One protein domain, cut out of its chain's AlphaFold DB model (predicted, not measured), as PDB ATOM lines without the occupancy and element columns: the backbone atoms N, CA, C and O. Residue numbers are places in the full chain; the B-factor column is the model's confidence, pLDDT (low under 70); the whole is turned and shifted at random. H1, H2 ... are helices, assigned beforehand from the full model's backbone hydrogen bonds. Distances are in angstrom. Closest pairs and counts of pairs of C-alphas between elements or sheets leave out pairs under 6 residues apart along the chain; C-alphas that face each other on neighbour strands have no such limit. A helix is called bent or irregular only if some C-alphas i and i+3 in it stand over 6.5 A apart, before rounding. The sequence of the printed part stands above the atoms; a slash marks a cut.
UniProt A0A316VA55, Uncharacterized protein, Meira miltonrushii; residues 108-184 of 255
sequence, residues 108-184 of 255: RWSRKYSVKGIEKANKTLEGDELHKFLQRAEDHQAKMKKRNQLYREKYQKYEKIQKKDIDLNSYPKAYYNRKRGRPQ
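This is residues 108 to 184 of the 255 residues of an uncharacterized protein of Meira miltonrushii (UniProt A0A316VA55). This is a lopsided helical hairpin: one long, straight helix, H3, makes the longest axis, and the short helix H2 folds back beside its first residues. The very short H1 sits at the H2 end of this hairpin, and from the far end of H3 a loose tail, residues 163 to 184, turns away with no named element. The stretch 145 to 157 of H3 stands free, so over that part the long helix has no other part of the domain beside it. The printed part has 77 residues with three named helices, in the order H1, H2, H3, and no named strand; the class is all helix. The whole is extended, with a radius of gyration of the C-alphas of 20.1 A, and its outline is a rod with spans of 60 by 27 by 17 A.

Begin at the first printed residue, where residues 108 to 112 form H1. A tight link of two residues leads to H2, residues 115 to 122. Here H1 and H2 are close but not clearly touching, with 2 pairs of C-alphas within 8 A; look at their closest C-alphas, those of Arg 111 and Gly 117, 6.2 A apart. Another tight link, of four residues, leads to H3, residues 127 to 162. H2 and H3 touch, and their closest C-alphas, those of Asn 122 and Leu 130, are 6.8 A apart. Their lines stand at a shallow tilt of 15 degrees, and they run opposite ways. The two are a helical hairpin, but H3 touches H2 with residues 130 to 137 alone. H1 and H3 are near each other, with 8 pairs of C-alphas within 10 A. Farther along H3, residues 145 to 157 stand free; residues 162 to 170, of which 162 belongs to H3, stand free too, and so do residues 176 to 181. Read the backbone O and N atoms inside the helices: in H1, H2 and H3 every O i to N i+4 pair is within hydrogen-bond range.

Find C-alpha 108 at (11.497, -41.307, -46.267); from there H1 runs through five residues to Lys 112. Next find C-alpha 115 at (21.440, -45.548, -38.444), where H2 begins; it runs through eight residues to Asn 122, 10.6 A from first to last C-alpha. H3 begins at C-alpha 127, at (29.134, -56.190, -52.522). Read down its 36 residues and watch y climb to C-alpha 162 at (19.514, -9.501, -30.168); its first and last C-alphas are 52.7 A apart. No helix is bent or irregular.

The two C-alphas farthest apart are those of Gly 127, the first residue of H3, and Asp 167, in the stretch after it, at 60.5 A. The first and last printed C-alphas, those of Arg 108 and Gln 184, are 31.6 A apart. The printed part has no cut, and neither of its links between helices is long. The 22 residues from 163 to 184 have no named element, and their C-alphas lie 16 to 31 A from the mean of all C-alphas. Look at the B-factor column for the model's own confidence: the mean pLDDT of the printed part is 72.1, and 30 residues are under 70, namely residue 110, residue 155 and residues 157 to 184. H2 has a mean pLDDT of 87, H3 of 80 and H1 of 75.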
ATOM      1  N   ARG A 108      11.123 -39.976 -45.779       75.44
ATOM      2  CA  ARG A 108      11.497 -41.307 -46.267       75.44
ATOM      3  C   ARG A 108      12.994 -41.383 -46.559       75.44
ATOM      4  O   ARG A 108      13.631 -42.353 -46.172       75.44
ATOM      5  N   TRP A 109      13.561 -40.352 -47.183       71.88
ATOM      6  CA  TRP A 109      14.999 -40.276 -47.455       71.88
ATOM      7  C   TRP A 109      15.827 -40.150 -46.174       71.88
ATOM      8  O   TRP A 109      16.836 -40.836 -46.038       71.88
ATOM      9  N   SER A 110      15.376 -39.356 -45.198       68.94
ATOM     10  CA  SER A 110      16.070 -39.257 -43.910       68.94
ATOM     11  C   SER A 110      16.013 -40.558 -43.112       68.94
ATOM     12  O   SER A 110      16.985 -40.895 -42.450       68.94
ATOM     13  N   ARG A 111      14.906 -41.310 -43.189       76.50
ATOM     14  CA  ARG A 111      14.803 -42.649 -42.585       76.50
ATOM     15  C   ARG A 111      15.672 -43.673 -43.319       76.50
ATOM     16  O   ARG A 111      16.302 -44.493 -42.660       76.50
ATOM     17  N   LYS A 112      15.752 -43.598 -44.653       82.19
ATOM     18  CA  LYS A 112      16.567 -44.501 -45.481       82.19
ATOM     19  C   LYS A 112      18.050 -44.456 -45.104       82.19
ATOM     20  O   LYS A 112      18.654 -45.507 -44.972       82.19
ATOM     21  N   TYR A 113      18.600 -43.263 -44.885       86.00
ATOM     22  CA  TYR A 113      20.005 -43.064 -44.497       86.00
ATOM     23  C   TYR A 113      20.189 -42.811 -42.994       86.00
ATOM     24  O   TYR A 113      21.173 -42.206 -42.572       86.00
ATOM     25  N   SER A 114      19.211 -43.214 -42.180       84.88
ATOM     26  CA  SER A 114      19.362 -43.230 -40.722       84.88
ATOM     27  C   SER A 114      20.217 -44.419 -40.287       84.88
ATOM     28  O   SER A 114      20.380 -45.358 -41.061       84.88
ATOM     29  N   VAL A 115      20.692 -44.420 -39.037       85.19
ATOM     30  CA  VAL A 115      21.440 -45.548 -38.444       85.19
ATOM     31  C   VAL A 115      20.695 -46.871 -38.654       85.19
ATOM     32  O   VAL A 115      21.224 -47.783 -39.275       85.19
ATOM     33  N   LYS A 116      19.399 -46.913 -38.311       84.75
ATOM     34  CA  LYS A 116      18.529 -48.083 -38.540       84.75
ATOM     35  C   LYS A 116      18.388 -48.463 -40.020       84.75
ATOM     36  O   LYS A 116      18.194 -49.627 -40.358       84.75
ATOM     37  N   GLY A 117      18.429 -47.477 -40.916       84.75
ATOM     38  CA  GLY A 117      18.370 -47.699 -42.361       84.75
ATOM     39  C   GLY A 117      19.656 -48.311 -42.919       84.75
ATOM     40  O   GLY A 117      19.584 -49.191 -43.771       84.75
ATOM     41  N   ILE A 118      20.807 -47.891 -42.390       88.12
ATOM     42  CA  ILE A 118      22.128 -48.444 -42.712       88.12
ATOM     43  C   ILE A 118      22.258 -49.862 -42.151       88.12
ATOM     44  O   ILE A 118      22.626 -50.766 -42.889       88.12
ATOM     45  N   GLU A 119      21.849 -50.097 -40.902       88.81
ATOM     46  CA  GLU A 119      21.810 -51.442 -40.306       88.81
ATOM     47  C   GLU A 119      20.957 -52.411 -41.129       88.81
ATOM     48  O   GLU A 119      21.334 -53.563 -41.332       88.81
ATOM     49  N   LYS A 120      19.806 -51.950 -41.637       89.88
ATOM     50  CA  LYS A 120      18.969 -52.756 -42.528       89.88
ATOM     51  C   LYS A 120      19.661 -53.026 -43.865       89.88
ATOM     52  O   LYS A 120      19.567 -54.142 -44.362       89.88
ATOM     53  N   ALA A 121      20.340 -52.035 -44.442       85.88
ATOM     54  CA  ALA A 121      21.071 -52.195 -45.697       85.88
ATOM     55  C   ALA A 121      22.231 -53.192 -45.559       85.88
ATOM     56  O   ALA A 121      22.321 -54.096 -46.375       85.88
ATOM     57  N   ASN A 122      23.017 -53.116 -44.480       87.88
ATOM     58  CA  ASN A 122      24.100 -54.066 -44.190       87.88
ATOM     59  C   ASN A 122      23.613 -55.520 -44.050       87.88
ATOM     60  O   ASN A 122      24.389 -56.442 -44.246       87.88
ATOM     61  N   LYS A 123      22.340 -55.728 -43.685       90.62
ATOM     62  CA  LYS A 123      21.721 -57.059 -43.567       90.62
ATOM     63  C   LYS A 123      21.071 -57.563 -44.858       90.62
ATOM     64  O   LYS A 123      20.627 -58.703 -44.886       90.62
ATOM     65  N   THR A 124      20.882 -56.702 -45.858       88.75
ATOM     66  CA  THR A 124      20.057 -57.014 -47.044       88.75
ATOM     67  C   THR A 124      20.771 -56.811 -48.371       88.75
ATOM     68  O   THR A 124      20.331 -57.371 -49.366       88.75
ATOM     69  N   LEU A 125      21.824 -55.997 -48.402       90.00
ATOM     70  CA  LEU A 125      22.622 -55.699 -49.583       90.00
ATOM     71  C   LEU A 125      24.045 -56.201 -49.355       90.00
ATOM     72  O   LEU A 125      24.564 -56.090 -48.247       90.00
ATOM     73  N   GLU A 126      24.690 -56.660 -50.421       91.94
ATOM     74  CA  GLU A 126      26.071 -57.147 -50.398       91.94
ATOM     75  C   GLU A 126      26.877 -56.549 -51.564       91.94
ATOM     76  O   GLU A 126      26.317 -55.986 -52.511       91.94
ATOM     77  N   GLY A 127      28.209 -56.614 -51.465       91.88
ATOM     78  CA  GLY A 127      29.134 -56.190 -52.522       91.88
ATOM     79  C   GLY A 127      28.939 -54.746 -53.007       91.88
ATOM     80  O   GLY A 127      28.816 -53.801 -52.219       91.88
ATOM     81  N   ASP A 128      28.902 -54.571 -54.329       92.00
ATOM     82  CA  ASP A 128      28.828 -53.262 -54.991       92.00
ATOM     83  C   ASP A 128      27.563 -52.465 -54.654       92.00
ATOM     84  O   ASP A 128      27.579 -51.228 -54.635       92.00
ATOM     85  N   GLU A 129      26.444 -53.146 -54.411       85.31
ATOM     86  CA  GLU A 129      25.183 -52.487 -54.074       85.31
ATOM     87  C   GLU A 129      25.226 -51.890 -52.672       85.31
ATOM     88  O   GLU A 129      24.776 -50.755 -52.463       85.31
ATOM     89  N   LEU A 130      25.831 -52.622 -51.733       90.38
ATOM     90  CA  LEU A 130      26.079 -52.140 -50.386       90.38
ATOM     91  C   LEU A 130      27.037 -50.946 -50.410       90.38
ATOM     92  O   LEU A 130      26.727 -49.903 -49.833       90.38
ATOM     93  N   HIS A 131      28.140 -51.044 -51.154       90.25
ATOM     94  CA  HIS A 131      29.107 -49.954 -51.286       90.25
ATOM     95  C   HIS A 131      28.457 -48.677 -51.851       90.25
ATOM     96  O   HIS A 131      28.549 -47.598 -51.259       90.25
ATOM     97  N   LYS A 132      27.693 -48.794 -52.948       91.25
ATOM     98  CA  LYS A 132      26.934 -47.667 -53.528       91.25
ATOM     99  C   LYS A 132      25.904 -47.097 -52.551       91.25
ATOM    100  O   LYS A 132      25.616 -45.897 -52.590       91.25
ATOM    101  N   PHE A 133      25.292 -47.927 -51.707       90.56
ATOM    102  CA  PHE A 133      24.351 -47.465 -50.690       90.56
ATOM    103  C   PHE A 133      25.053 -46.667 -49.587       90.56
ATOM    104  O   PHE A 133      24.577 -45.578 -49.251       90.56
ATOM    105  N   LEU A 134      26.167 -47.181 -49.060       89.44
ATOM    106  CA  LEU A 134      26.952 -46.544 -48.002       89.44
ATOM    107  C   LEU A 134      27.520 -45.202 -48.468       89.44
ATOM    108  O   LEU A 134      27.297 -44.197 -47.796       89.44
ATOM    109  N   GLN A 135      28.085 -45.134 -49.675       92.62
ATOM    110  CA  GLN A 135      28.569 -43.877 -50.255       92.62
ATOM    111  C   GLN A 135      27.452 -42.821 -50.358       92.62
ATOM    112  O   GLN A 135      27.611 -41.669 -49.955       92.62
ATOM    113  N   ARG A 136      26.252 -43.217 -50.809       89.25
ATOM    114  CA  ARG A 136      25.085 -42.312 -50.835       89.25
ATOM    115  C   ARG A 136      24.633 -41.891 -49.433       89.25
ATOM    116  O   ARG A 136      24.066 -40.804 -49.278       89.25
ATOM    117  N   ALA A 137      24.809 -42.751 -48.430       88.06
ATOM    118  CA  ALA A 137      24.494 -42.438 -47.043       88.06
ATOM    119  C   ALA A 137      25.464 -41.388 -46.482       88.06
ATOM    120  O   ALA A 137      25.008 -40.412 -45.880       88.06
ATOM    121  N   GLU A 138      26.761 -41.537 -46.749       90.19
ATOM    122  CA  GLU A 138      27.808 -40.577 -46.386       90.19
ATOM    123  C   GLU A 138      27.568 -39.207 -47.030       90.19
ATOM    124  O   GLU A 138      27.490 -38.197 -46.323       90.19
ATOM    125  N   ASP A 139      27.310 -39.164 -48.339       89.06
ATOM    126  CA  ASP A 139      26.969 -37.931 -49.059       89.06
ATOM    127  C   ASP A 139      25.757 -37.222 -48.441       89.06
ATOM    128  O   ASP A 139      25.714 -35.993 -48.272       89.06
ATOM    129  N   HIS A 140      24.734 -38.000 -48.081       85.88
ATOM    130  CA  HIS A 140      23.540 -37.474 -47.440       85.88
ATOM    131  C   HIS A 140      23.853 -36.905 -46.048       85.88
ATOM    132  O   HIS A 140      23.377 -35.810 -45.720       85.88
ATOM    133  N   GLN A 141      24.665 -37.591 -45.241       86.62
ATOM    134  CA  GLN A 141      25.108 -37.096 -43.937       86.62
ATOM    135  C   GLN A 141      25.932 -35.809 -44.073       86.62
ATOM    136  O   GLN A 141      25.632 -34.826 -43.387       86.62
ATOM    137  N   ALA A 142      26.883 -35.755 -45.008       87.75
ATOM    138  CA  ALA A 142      27.688 -34.569 -45.295       87.75
ATOM    139  C   ALA A 142      26.807 -33.372 -45.693       87.75
ATOM    140  O   ALA A 142      26.942 -32.265 -45.154       87.75
ATOM    141  N   LYS A 143      25.814 -33.598 -46.562       86.88
ATOM    142  CA  LYS A 143      24.833 -32.577 -46.958       86.88
ATOM    143  C   LYS A 143      24.004 -32.080 -45.772       86.88
ATOM    144  O   LYS A 143      23.741 -30.876 -45.669       86.88
ATOM    145  N   MET A 144      23.592 -32.972 -44.871       82.00
ATOM    146  CA  MET A 144      22.863 -32.593 -43.659       82.00
ATOM    147  C   MET A 144      23.748 -31.817 -42.678       82.00
ATOM    148  O   MET A 144      23.289 -30.804 -42.150       82.00
ATOM    149  N   LYS A 145      25.017 -32.207 -42.499       85.56
ATOM    150  CA  LYS A 145      26.000 -31.494 -41.666       85.56
ATOM    151  C   LYS A 145      26.228 -30.070 -42.175       85.56
ATOM    152  O   LYS A 145      26.041 -29.127 -41.410       85.56
ATOM    153  N   LYS A 146      26.483 -29.895 -43.478       88.19
ATOM    154  CA  LYS A 146      26.631 -28.574 -44.122       88.19
ATOM    155  C   LYS A 146      25.385 -27.705 -43.947       88.19
ATOM    156  O   LYS A 146      25.475 -26.521 -43.630       88.19
ATOM    157  N   ARG A 147      24.194 -28.290 -44.110       77.94
ATOM    158  CA  ARG A 147      22.929 -27.570 -43.905       77.94
ATOM    159  C   ARG A 147      22.745 -27.147 -42.445       77.94
ATOM    160  O   ARG A 147      22.327 -26.021 -42.192       77.94
ATOM    161  N   ASN A 148      23.051 -28.030 -41.496       78.94
ATOM    162  CA  ASN A 148      22.948 -27.746 -40.066       78.94
ATOM    163  C   ASN A 148      23.963 -26.686 -39.626       78.94
ATOM    164  O   ASN A 148      23.603 -25.804 -38.852       78.94
ATOM    165  N   GLN A 149      25.181 -26.711 -40.168       85.25
ATOM    166  CA  GLN A 149      26.180 -25.665 -39.961       85.25
ATOM    167  C   GLN A 149      25.670 -24.302 -40.447       85.25
ATOM    168  O   GLN A 149      25.660 -23.344 -39.682       85.25
ATOM    169  N   LEU A 150      25.119 -24.237 -41.662       86.38
ATOM    170  CA  LEU A 150      24.538 -23.005 -42.199       86.38
ATOM    171  C   LEU A 150      23.359 -22.486 -41.357       86.38
ATOM    172  O   LEU A 150      23.127 -21.278 -41.283       86.38
ATOM    173  N   TYR A 151      22.597 -23.378 -40.719       75.00
ATOM    174  CA  TYR A 151      21.591 -22.966 -39.741       75.00
ATOM    175  C   TYR A 151      22.233 -22.426 -38.462       75.00
ATOM    176  O   TYR A 151      21.854 -21.334 -38.048       75.00
ATOM    177  N   ARG A 152      23.221 -23.115 -37.878       73.56
ATOM    178  CA  ARG A 152      23.946 -22.652 -36.679       73.56
ATOM    179  C   ARG A 152      24.544 -21.257 -36.882       73.56
ATOM    180  O   ARG A 152      24.292 -20.374 -36.072       73.56
ATOM    181  N   GLU A 153      25.224 -21.023 -38.001       78.50
ATOM    182  CA  GLU A 153      25.805 -19.717 -38.347       78.50
ATOM    183  C   GLU A 153      24.741 -18.618 -38.483       78.50
ATOM    184  O   GLU A 153      24.942 -17.485 -38.047       78.50
ATOM    185  N   LYS A 154      23.575 -18.939 -39.061       70.75
ATOM    186  CA  LYS A 154      22.446 -17.999 -39.120       70.75
ATOM    187  C   LYS A 154      21.920 -17.668 -37.727       70.75
ATOM    188  O   LYS A 154      21.716 -16.493 -37.444       70.75
ATOM    189  N   TYR A 155      21.714 -18.667 -36.871       65.62
ATOM    190  CA  TYR A 155      21.229 -18.451 -35.504       65.62
ATOM    191  C   TYR A 155      22.210 -17.629 -34.668       65.62
ATOM    192  O   TYR A 155      21.783 -16.675 -34.031       65.62
ATOM    193  N   GLN A 156      23.513 -17.904 -34.757       70.31
ATOM    194  CA  GLN A 156      24.540 -17.107 -34.081       70.31
ATOM    195  C   GLN A 156      24.547 -15.645 -34.543       70.31
ATOM    196  O   GLN A 156      24.711 -14.741 -33.728       70.31
ATOM    197  N   LYS A 157      24.333 -15.383 -35.841       68.00
ATOM    198  CA  LYS A 157      24.156 -14.008 -36.336       68.00
ATOM    199  C   LYS A 157      22.932 -13.345 -35.701       68.00
ATOM    200  O   LYS A 157      23.044 -12.210 -35.264       68.00
ATOM    201  N   TYR A 158      21.804 -14.050 -35.602       60.31
ATOM    202  CA  TYR A 158      20.587 -13.523 -34.971       60.31
ATOM    203  C   TYR A 158      20.725 -13.283 -33.470       60.31
ATOM    204  O   TYR A 158      20.232 -12.274 -32.981       60.31
ATOM    205  N   GLU A 159      21.439 -14.142 -32.754       60.22
ATOM    206  CA  GLU A 159      21.701 -13.948 -31.326       60.22
ATOM    207  C   GLU A 159      22.617 -12.736 -31.081       60.22
ATOM    208  O   GLU A 159      22.369 -11.937 -30.181       60.22
ATOM    209  N   LYS A 160      23.623 -12.524 -31.944       59.81
ATOM    210  CA  LYS A 160      24.466 -11.313 -31.927       59.81
ATOM    211  C   LYS A 160      23.686 -10.032 -32.240       59.81
ATOM    212  O   LYS A 160      24.093  -8.966 -31.795       59.81
ATOM    213  N   ILE A 161      22.595 -10.135 -33.002       53.16
ATOM    214  CA  ILE A 161      21.697  -9.013 -33.313       53.16
ATOM    215  C   ILE A 161      20.771  -8.708 -32.132       53.16
ATOM    216  O   ILE A 161      20.477  -7.549 -31.905       53.16
ATOM    217  N   GLN A 162      20.348  -9.713 -31.360       54.69
ATOM    218  CA  GLN A 162      19.514  -9.501 -30.168       54.69
ATOM    219  C   GLN A 162      20.276  -8.893 -28.981       54.69
ATOM    220  O   GLN A 162      19.658  -8.248 -28.147       54.69
ATOM    221  N   LYS A 163      21.598  -9.104 -28.890       56.28
ATOM    222  CA  LYS A 163      22.446  -8.584 -27.796       56.28
ATOM    223  C   LYS A 163      23.026  -7.187 -28.051       56.28
ATOM    224  O   LYS A 163      23.712  -6.654 -27.189       56.28
ATOM    225  N   LYS A 164      22.812  -6.618 -29.236       52.31
ATOM    226  CA  LYS A 164      23.126  -5.217 -29.531       52.31
ATOM    227  C   LYS A 164      21.792  -4.495 -29.664       52.31
ATOM    228  O   LYS A 164      20.943  -5.001 -30.392       52.31
ATOM    229  N   ASP A 165      21.634  -3.342 -29.020       48.56
ATOM    230  CA  ASP A 165      20.510  -2.414 -29.221       48.56
ATOM    231  C   ASP A 165      20.555  -1.842 -30.646       48.56
ATOM    232  O   ASP A 165      20.867  -0.681 -30.896       48.56
ATOM    233  N   ILE A 166      20.346  -2.709 -31.631       52.91
ATOM    234  CA  ILE A 166      20.226  -2.330 -33.024       52.91
ATOM    235  C   ILE A 166      18.792  -1.858 -33.171       52.91
ATOM    236  O   ILE A 166      17.864  -2.664 -33.092       52.91
ATOM    237  N   ASP A 167      18.644  -0.550 -33.375       50.75
ATOM    238  CA  ASP A 167      17.397   0.102 -33.752       50.75
ATOM    239  C   ASP A 167      16.655  -0.787 -34.761       50.75
ATOM    240  O   ASP A 167      17.149  -1.040 -35.869       50.75
ATOM    241  N   LEU A 168      15.498  -1.326 -34.355       51.41
ATOM    242  CA  LEU A 168      14.707  -2.266 -35.158       51.41
ATOM    243  C   LEU A 168      14.311  -1.671 -36.520       51.41
ATOM    244  O   LEU A 168      13.964  -2.422 -37.433       51.41
ATOM    245  N   ASN A 169      14.415  -0.347 -36.676       52.66
ATOM    246  CA  ASN A 169      14.182   0.376 -37.922       52.66
ATOM    247  C   ASN A 169      15.356   0.311 -38.916       52.66
ATOM    248  O   ASN A 169      15.145   0.472 -40.117       52.66
ATOM    249  N   SER A 170      16.575   0.038 -38.445       50.06
ATOM    250  CA  SER A 170      17.782  -0.072 -39.281       50.06
ATOM    251  C   SER A 170      17.977  -1.468 -39.883       50.06
ATOM    252  O   SER A 170      18.746  -1.649 -40.832       50.06
ATOM    253  N   TYR A 171      17.253  -2.475 -39.379       45.62
ATOM    254  CA  TYR A 171      17.287  -3.809 -39.959       45.62
ATOM    255  C   TYR A 171      16.373  -3.866 -41.187       45.62
ATOM    256  O   TYR A 171      15.190  -3.525 -41.098       45.62
ATOM    257  N   PRO A 172      16.852  -4.338 -42.352       47.09
ATOM    258  CA  PRO A 172      16.010  -4.404 -43.530       47.09
ATOM    259  C   PRO A 172      14.788  -5.275 -43.216       47.09
ATOM    260  O   PRO A 172      14.933  -6.431 -42.800       47.09
ATOM    261  N   LYS A 173      13.586  -4.744 -43.495       51.69
ATOM    262  CA  LYS A 173      12.261  -5.419 -43.510       51.69
ATOM    263  C   LYS A 173      12.278  -6.861 -44.068       51.69
ATOM    264  O   LYS A 173      11.348  -7.636 -43.861       51.69
ATOM    265  N   ALA A 174      13.343  -7.250 -44.763       42.97
ATOM    266  CA  ALA A 174      13.665  -8.601 -45.198       42.97
ATOM    267  C   ALA A 174      13.743  -9.667 -44.081       42.97
ATOM    268  O   ALA A 174      13.506 -10.838 -44.389       42.97
ATOM    269  N   TYR A 175      14.062  -9.331 -42.819       43.94
ATOM    270  CA  TYR A 175      14.230 -10.365 -41.781       43.94
ATOM    271  C   TYR A 175      12.897 -10.952 -41.276       43.94
ATOM    272  O   TYR A 175      12.745 -12.178 -41.229       43.94
ATOM    273  N   TYR A 176      11.888 -10.116 -41.014       38.59
ATOM    274  CA  TYR A 176      10.563 -10.581 -40.570       38.59
ATOM    275  C   TYR A 176       9.788 -11.347 -41.660       38.59
ATOM    276  O   TYR A 176       9.011 -12.253 -41.357       38.59
ATOM    277  N   ASN A 177      10.105 -11.111 -42.935       46.19
ATOM    278  CA  ASN A 177       9.507 -11.799 -44.086       46.19
ATOM    279  C   ASN A 177      10.045 -13.222 -44.347       46.19
ATOM    280  O   ASN A 177       9.669 -13.864 -45.330       46.19
ATOM    281  N   ARG A 178      10.961 -13.730 -43.509       47.69
ATOM    282  CA  ARG A 178      11.596 -15.045 -43.709       47.69
ATOM    283  C   ARG A 178      10.988 -16.169 -42.864       47.69
ATOM    284  O   ARG A 178      11.140 -17.329 -43.244       47.69
ATOM    285  N   LYS A 179      10.300 -15.851 -41.755       46.75
ATOM    286  CA  LYS A 179       9.637 -16.845 -40.881       46.75
ATOM    287  C   LYS A 179       8.172 -17.130 -41.246       46.75
ATOM    288  O   LYS A 179       7.647 -18.158 -40.834       46.75
ATOM    289  N   ARG A 180       7.536 -16.293 -42.071       41.12
ATOM    290  CA  ARG A 180       6.226 -16.551 -42.693       41.12
ATOM    291  C   ARG A 180       6.429 -16.501 -44.207       41.12
ATOM    292  O   ARG A 180       6.981 -15.535 -44.706       41.12
ATOM    293  N   GLY A 181       6.139 -17.603 -44.895       42.31
ATOM    294  CA  GLY A 181       6.576 -17.908 -46.263       42.31
ATOM    295  C   GLY A 181       6.638 -16.740 -47.256       42.31
ATOM    296  O   GLY A 181       5.635 -16.090 -47.489       42.31
ATOM    297  N   ARG A 182       7.805 -16.612 -47.910       48.38
ATOM    298  CA  ARG A 182       8.176 -15.688 -49.003       48.38
ATOM    299  C   ARG A 182       7.957 -14.194 -48.692       48.38
ATOM    300  O   ARG A 182       6.877 -13.802 -48.284       48.38
ATOM    301  N   PRO A 183       8.934 -13.316 -48.997       48.41
ATOM    302  CA  PRO A 183       8.665 -11.887 -48.986       48.41
ATOM    303  C   PRO A 183       7.527 -11.605 -49.965       48.41
ATOM    304  O   PRO A 183       7.673 -11.811 -51.175       48.41
ATOM    305  N   GLN A 184       6.390 -11.163 -49.433       52.22
ATOM    306  CA  GLN A 184       5.357 -10.548 -50.240       52.22
ATOM    307  C   GLN A 184       5.991  -9.264 -50.774       52.22
ATOM    308  O   GLN A 184       6.140  -8.272 -50.072       52.22
TER     309      GLN A 184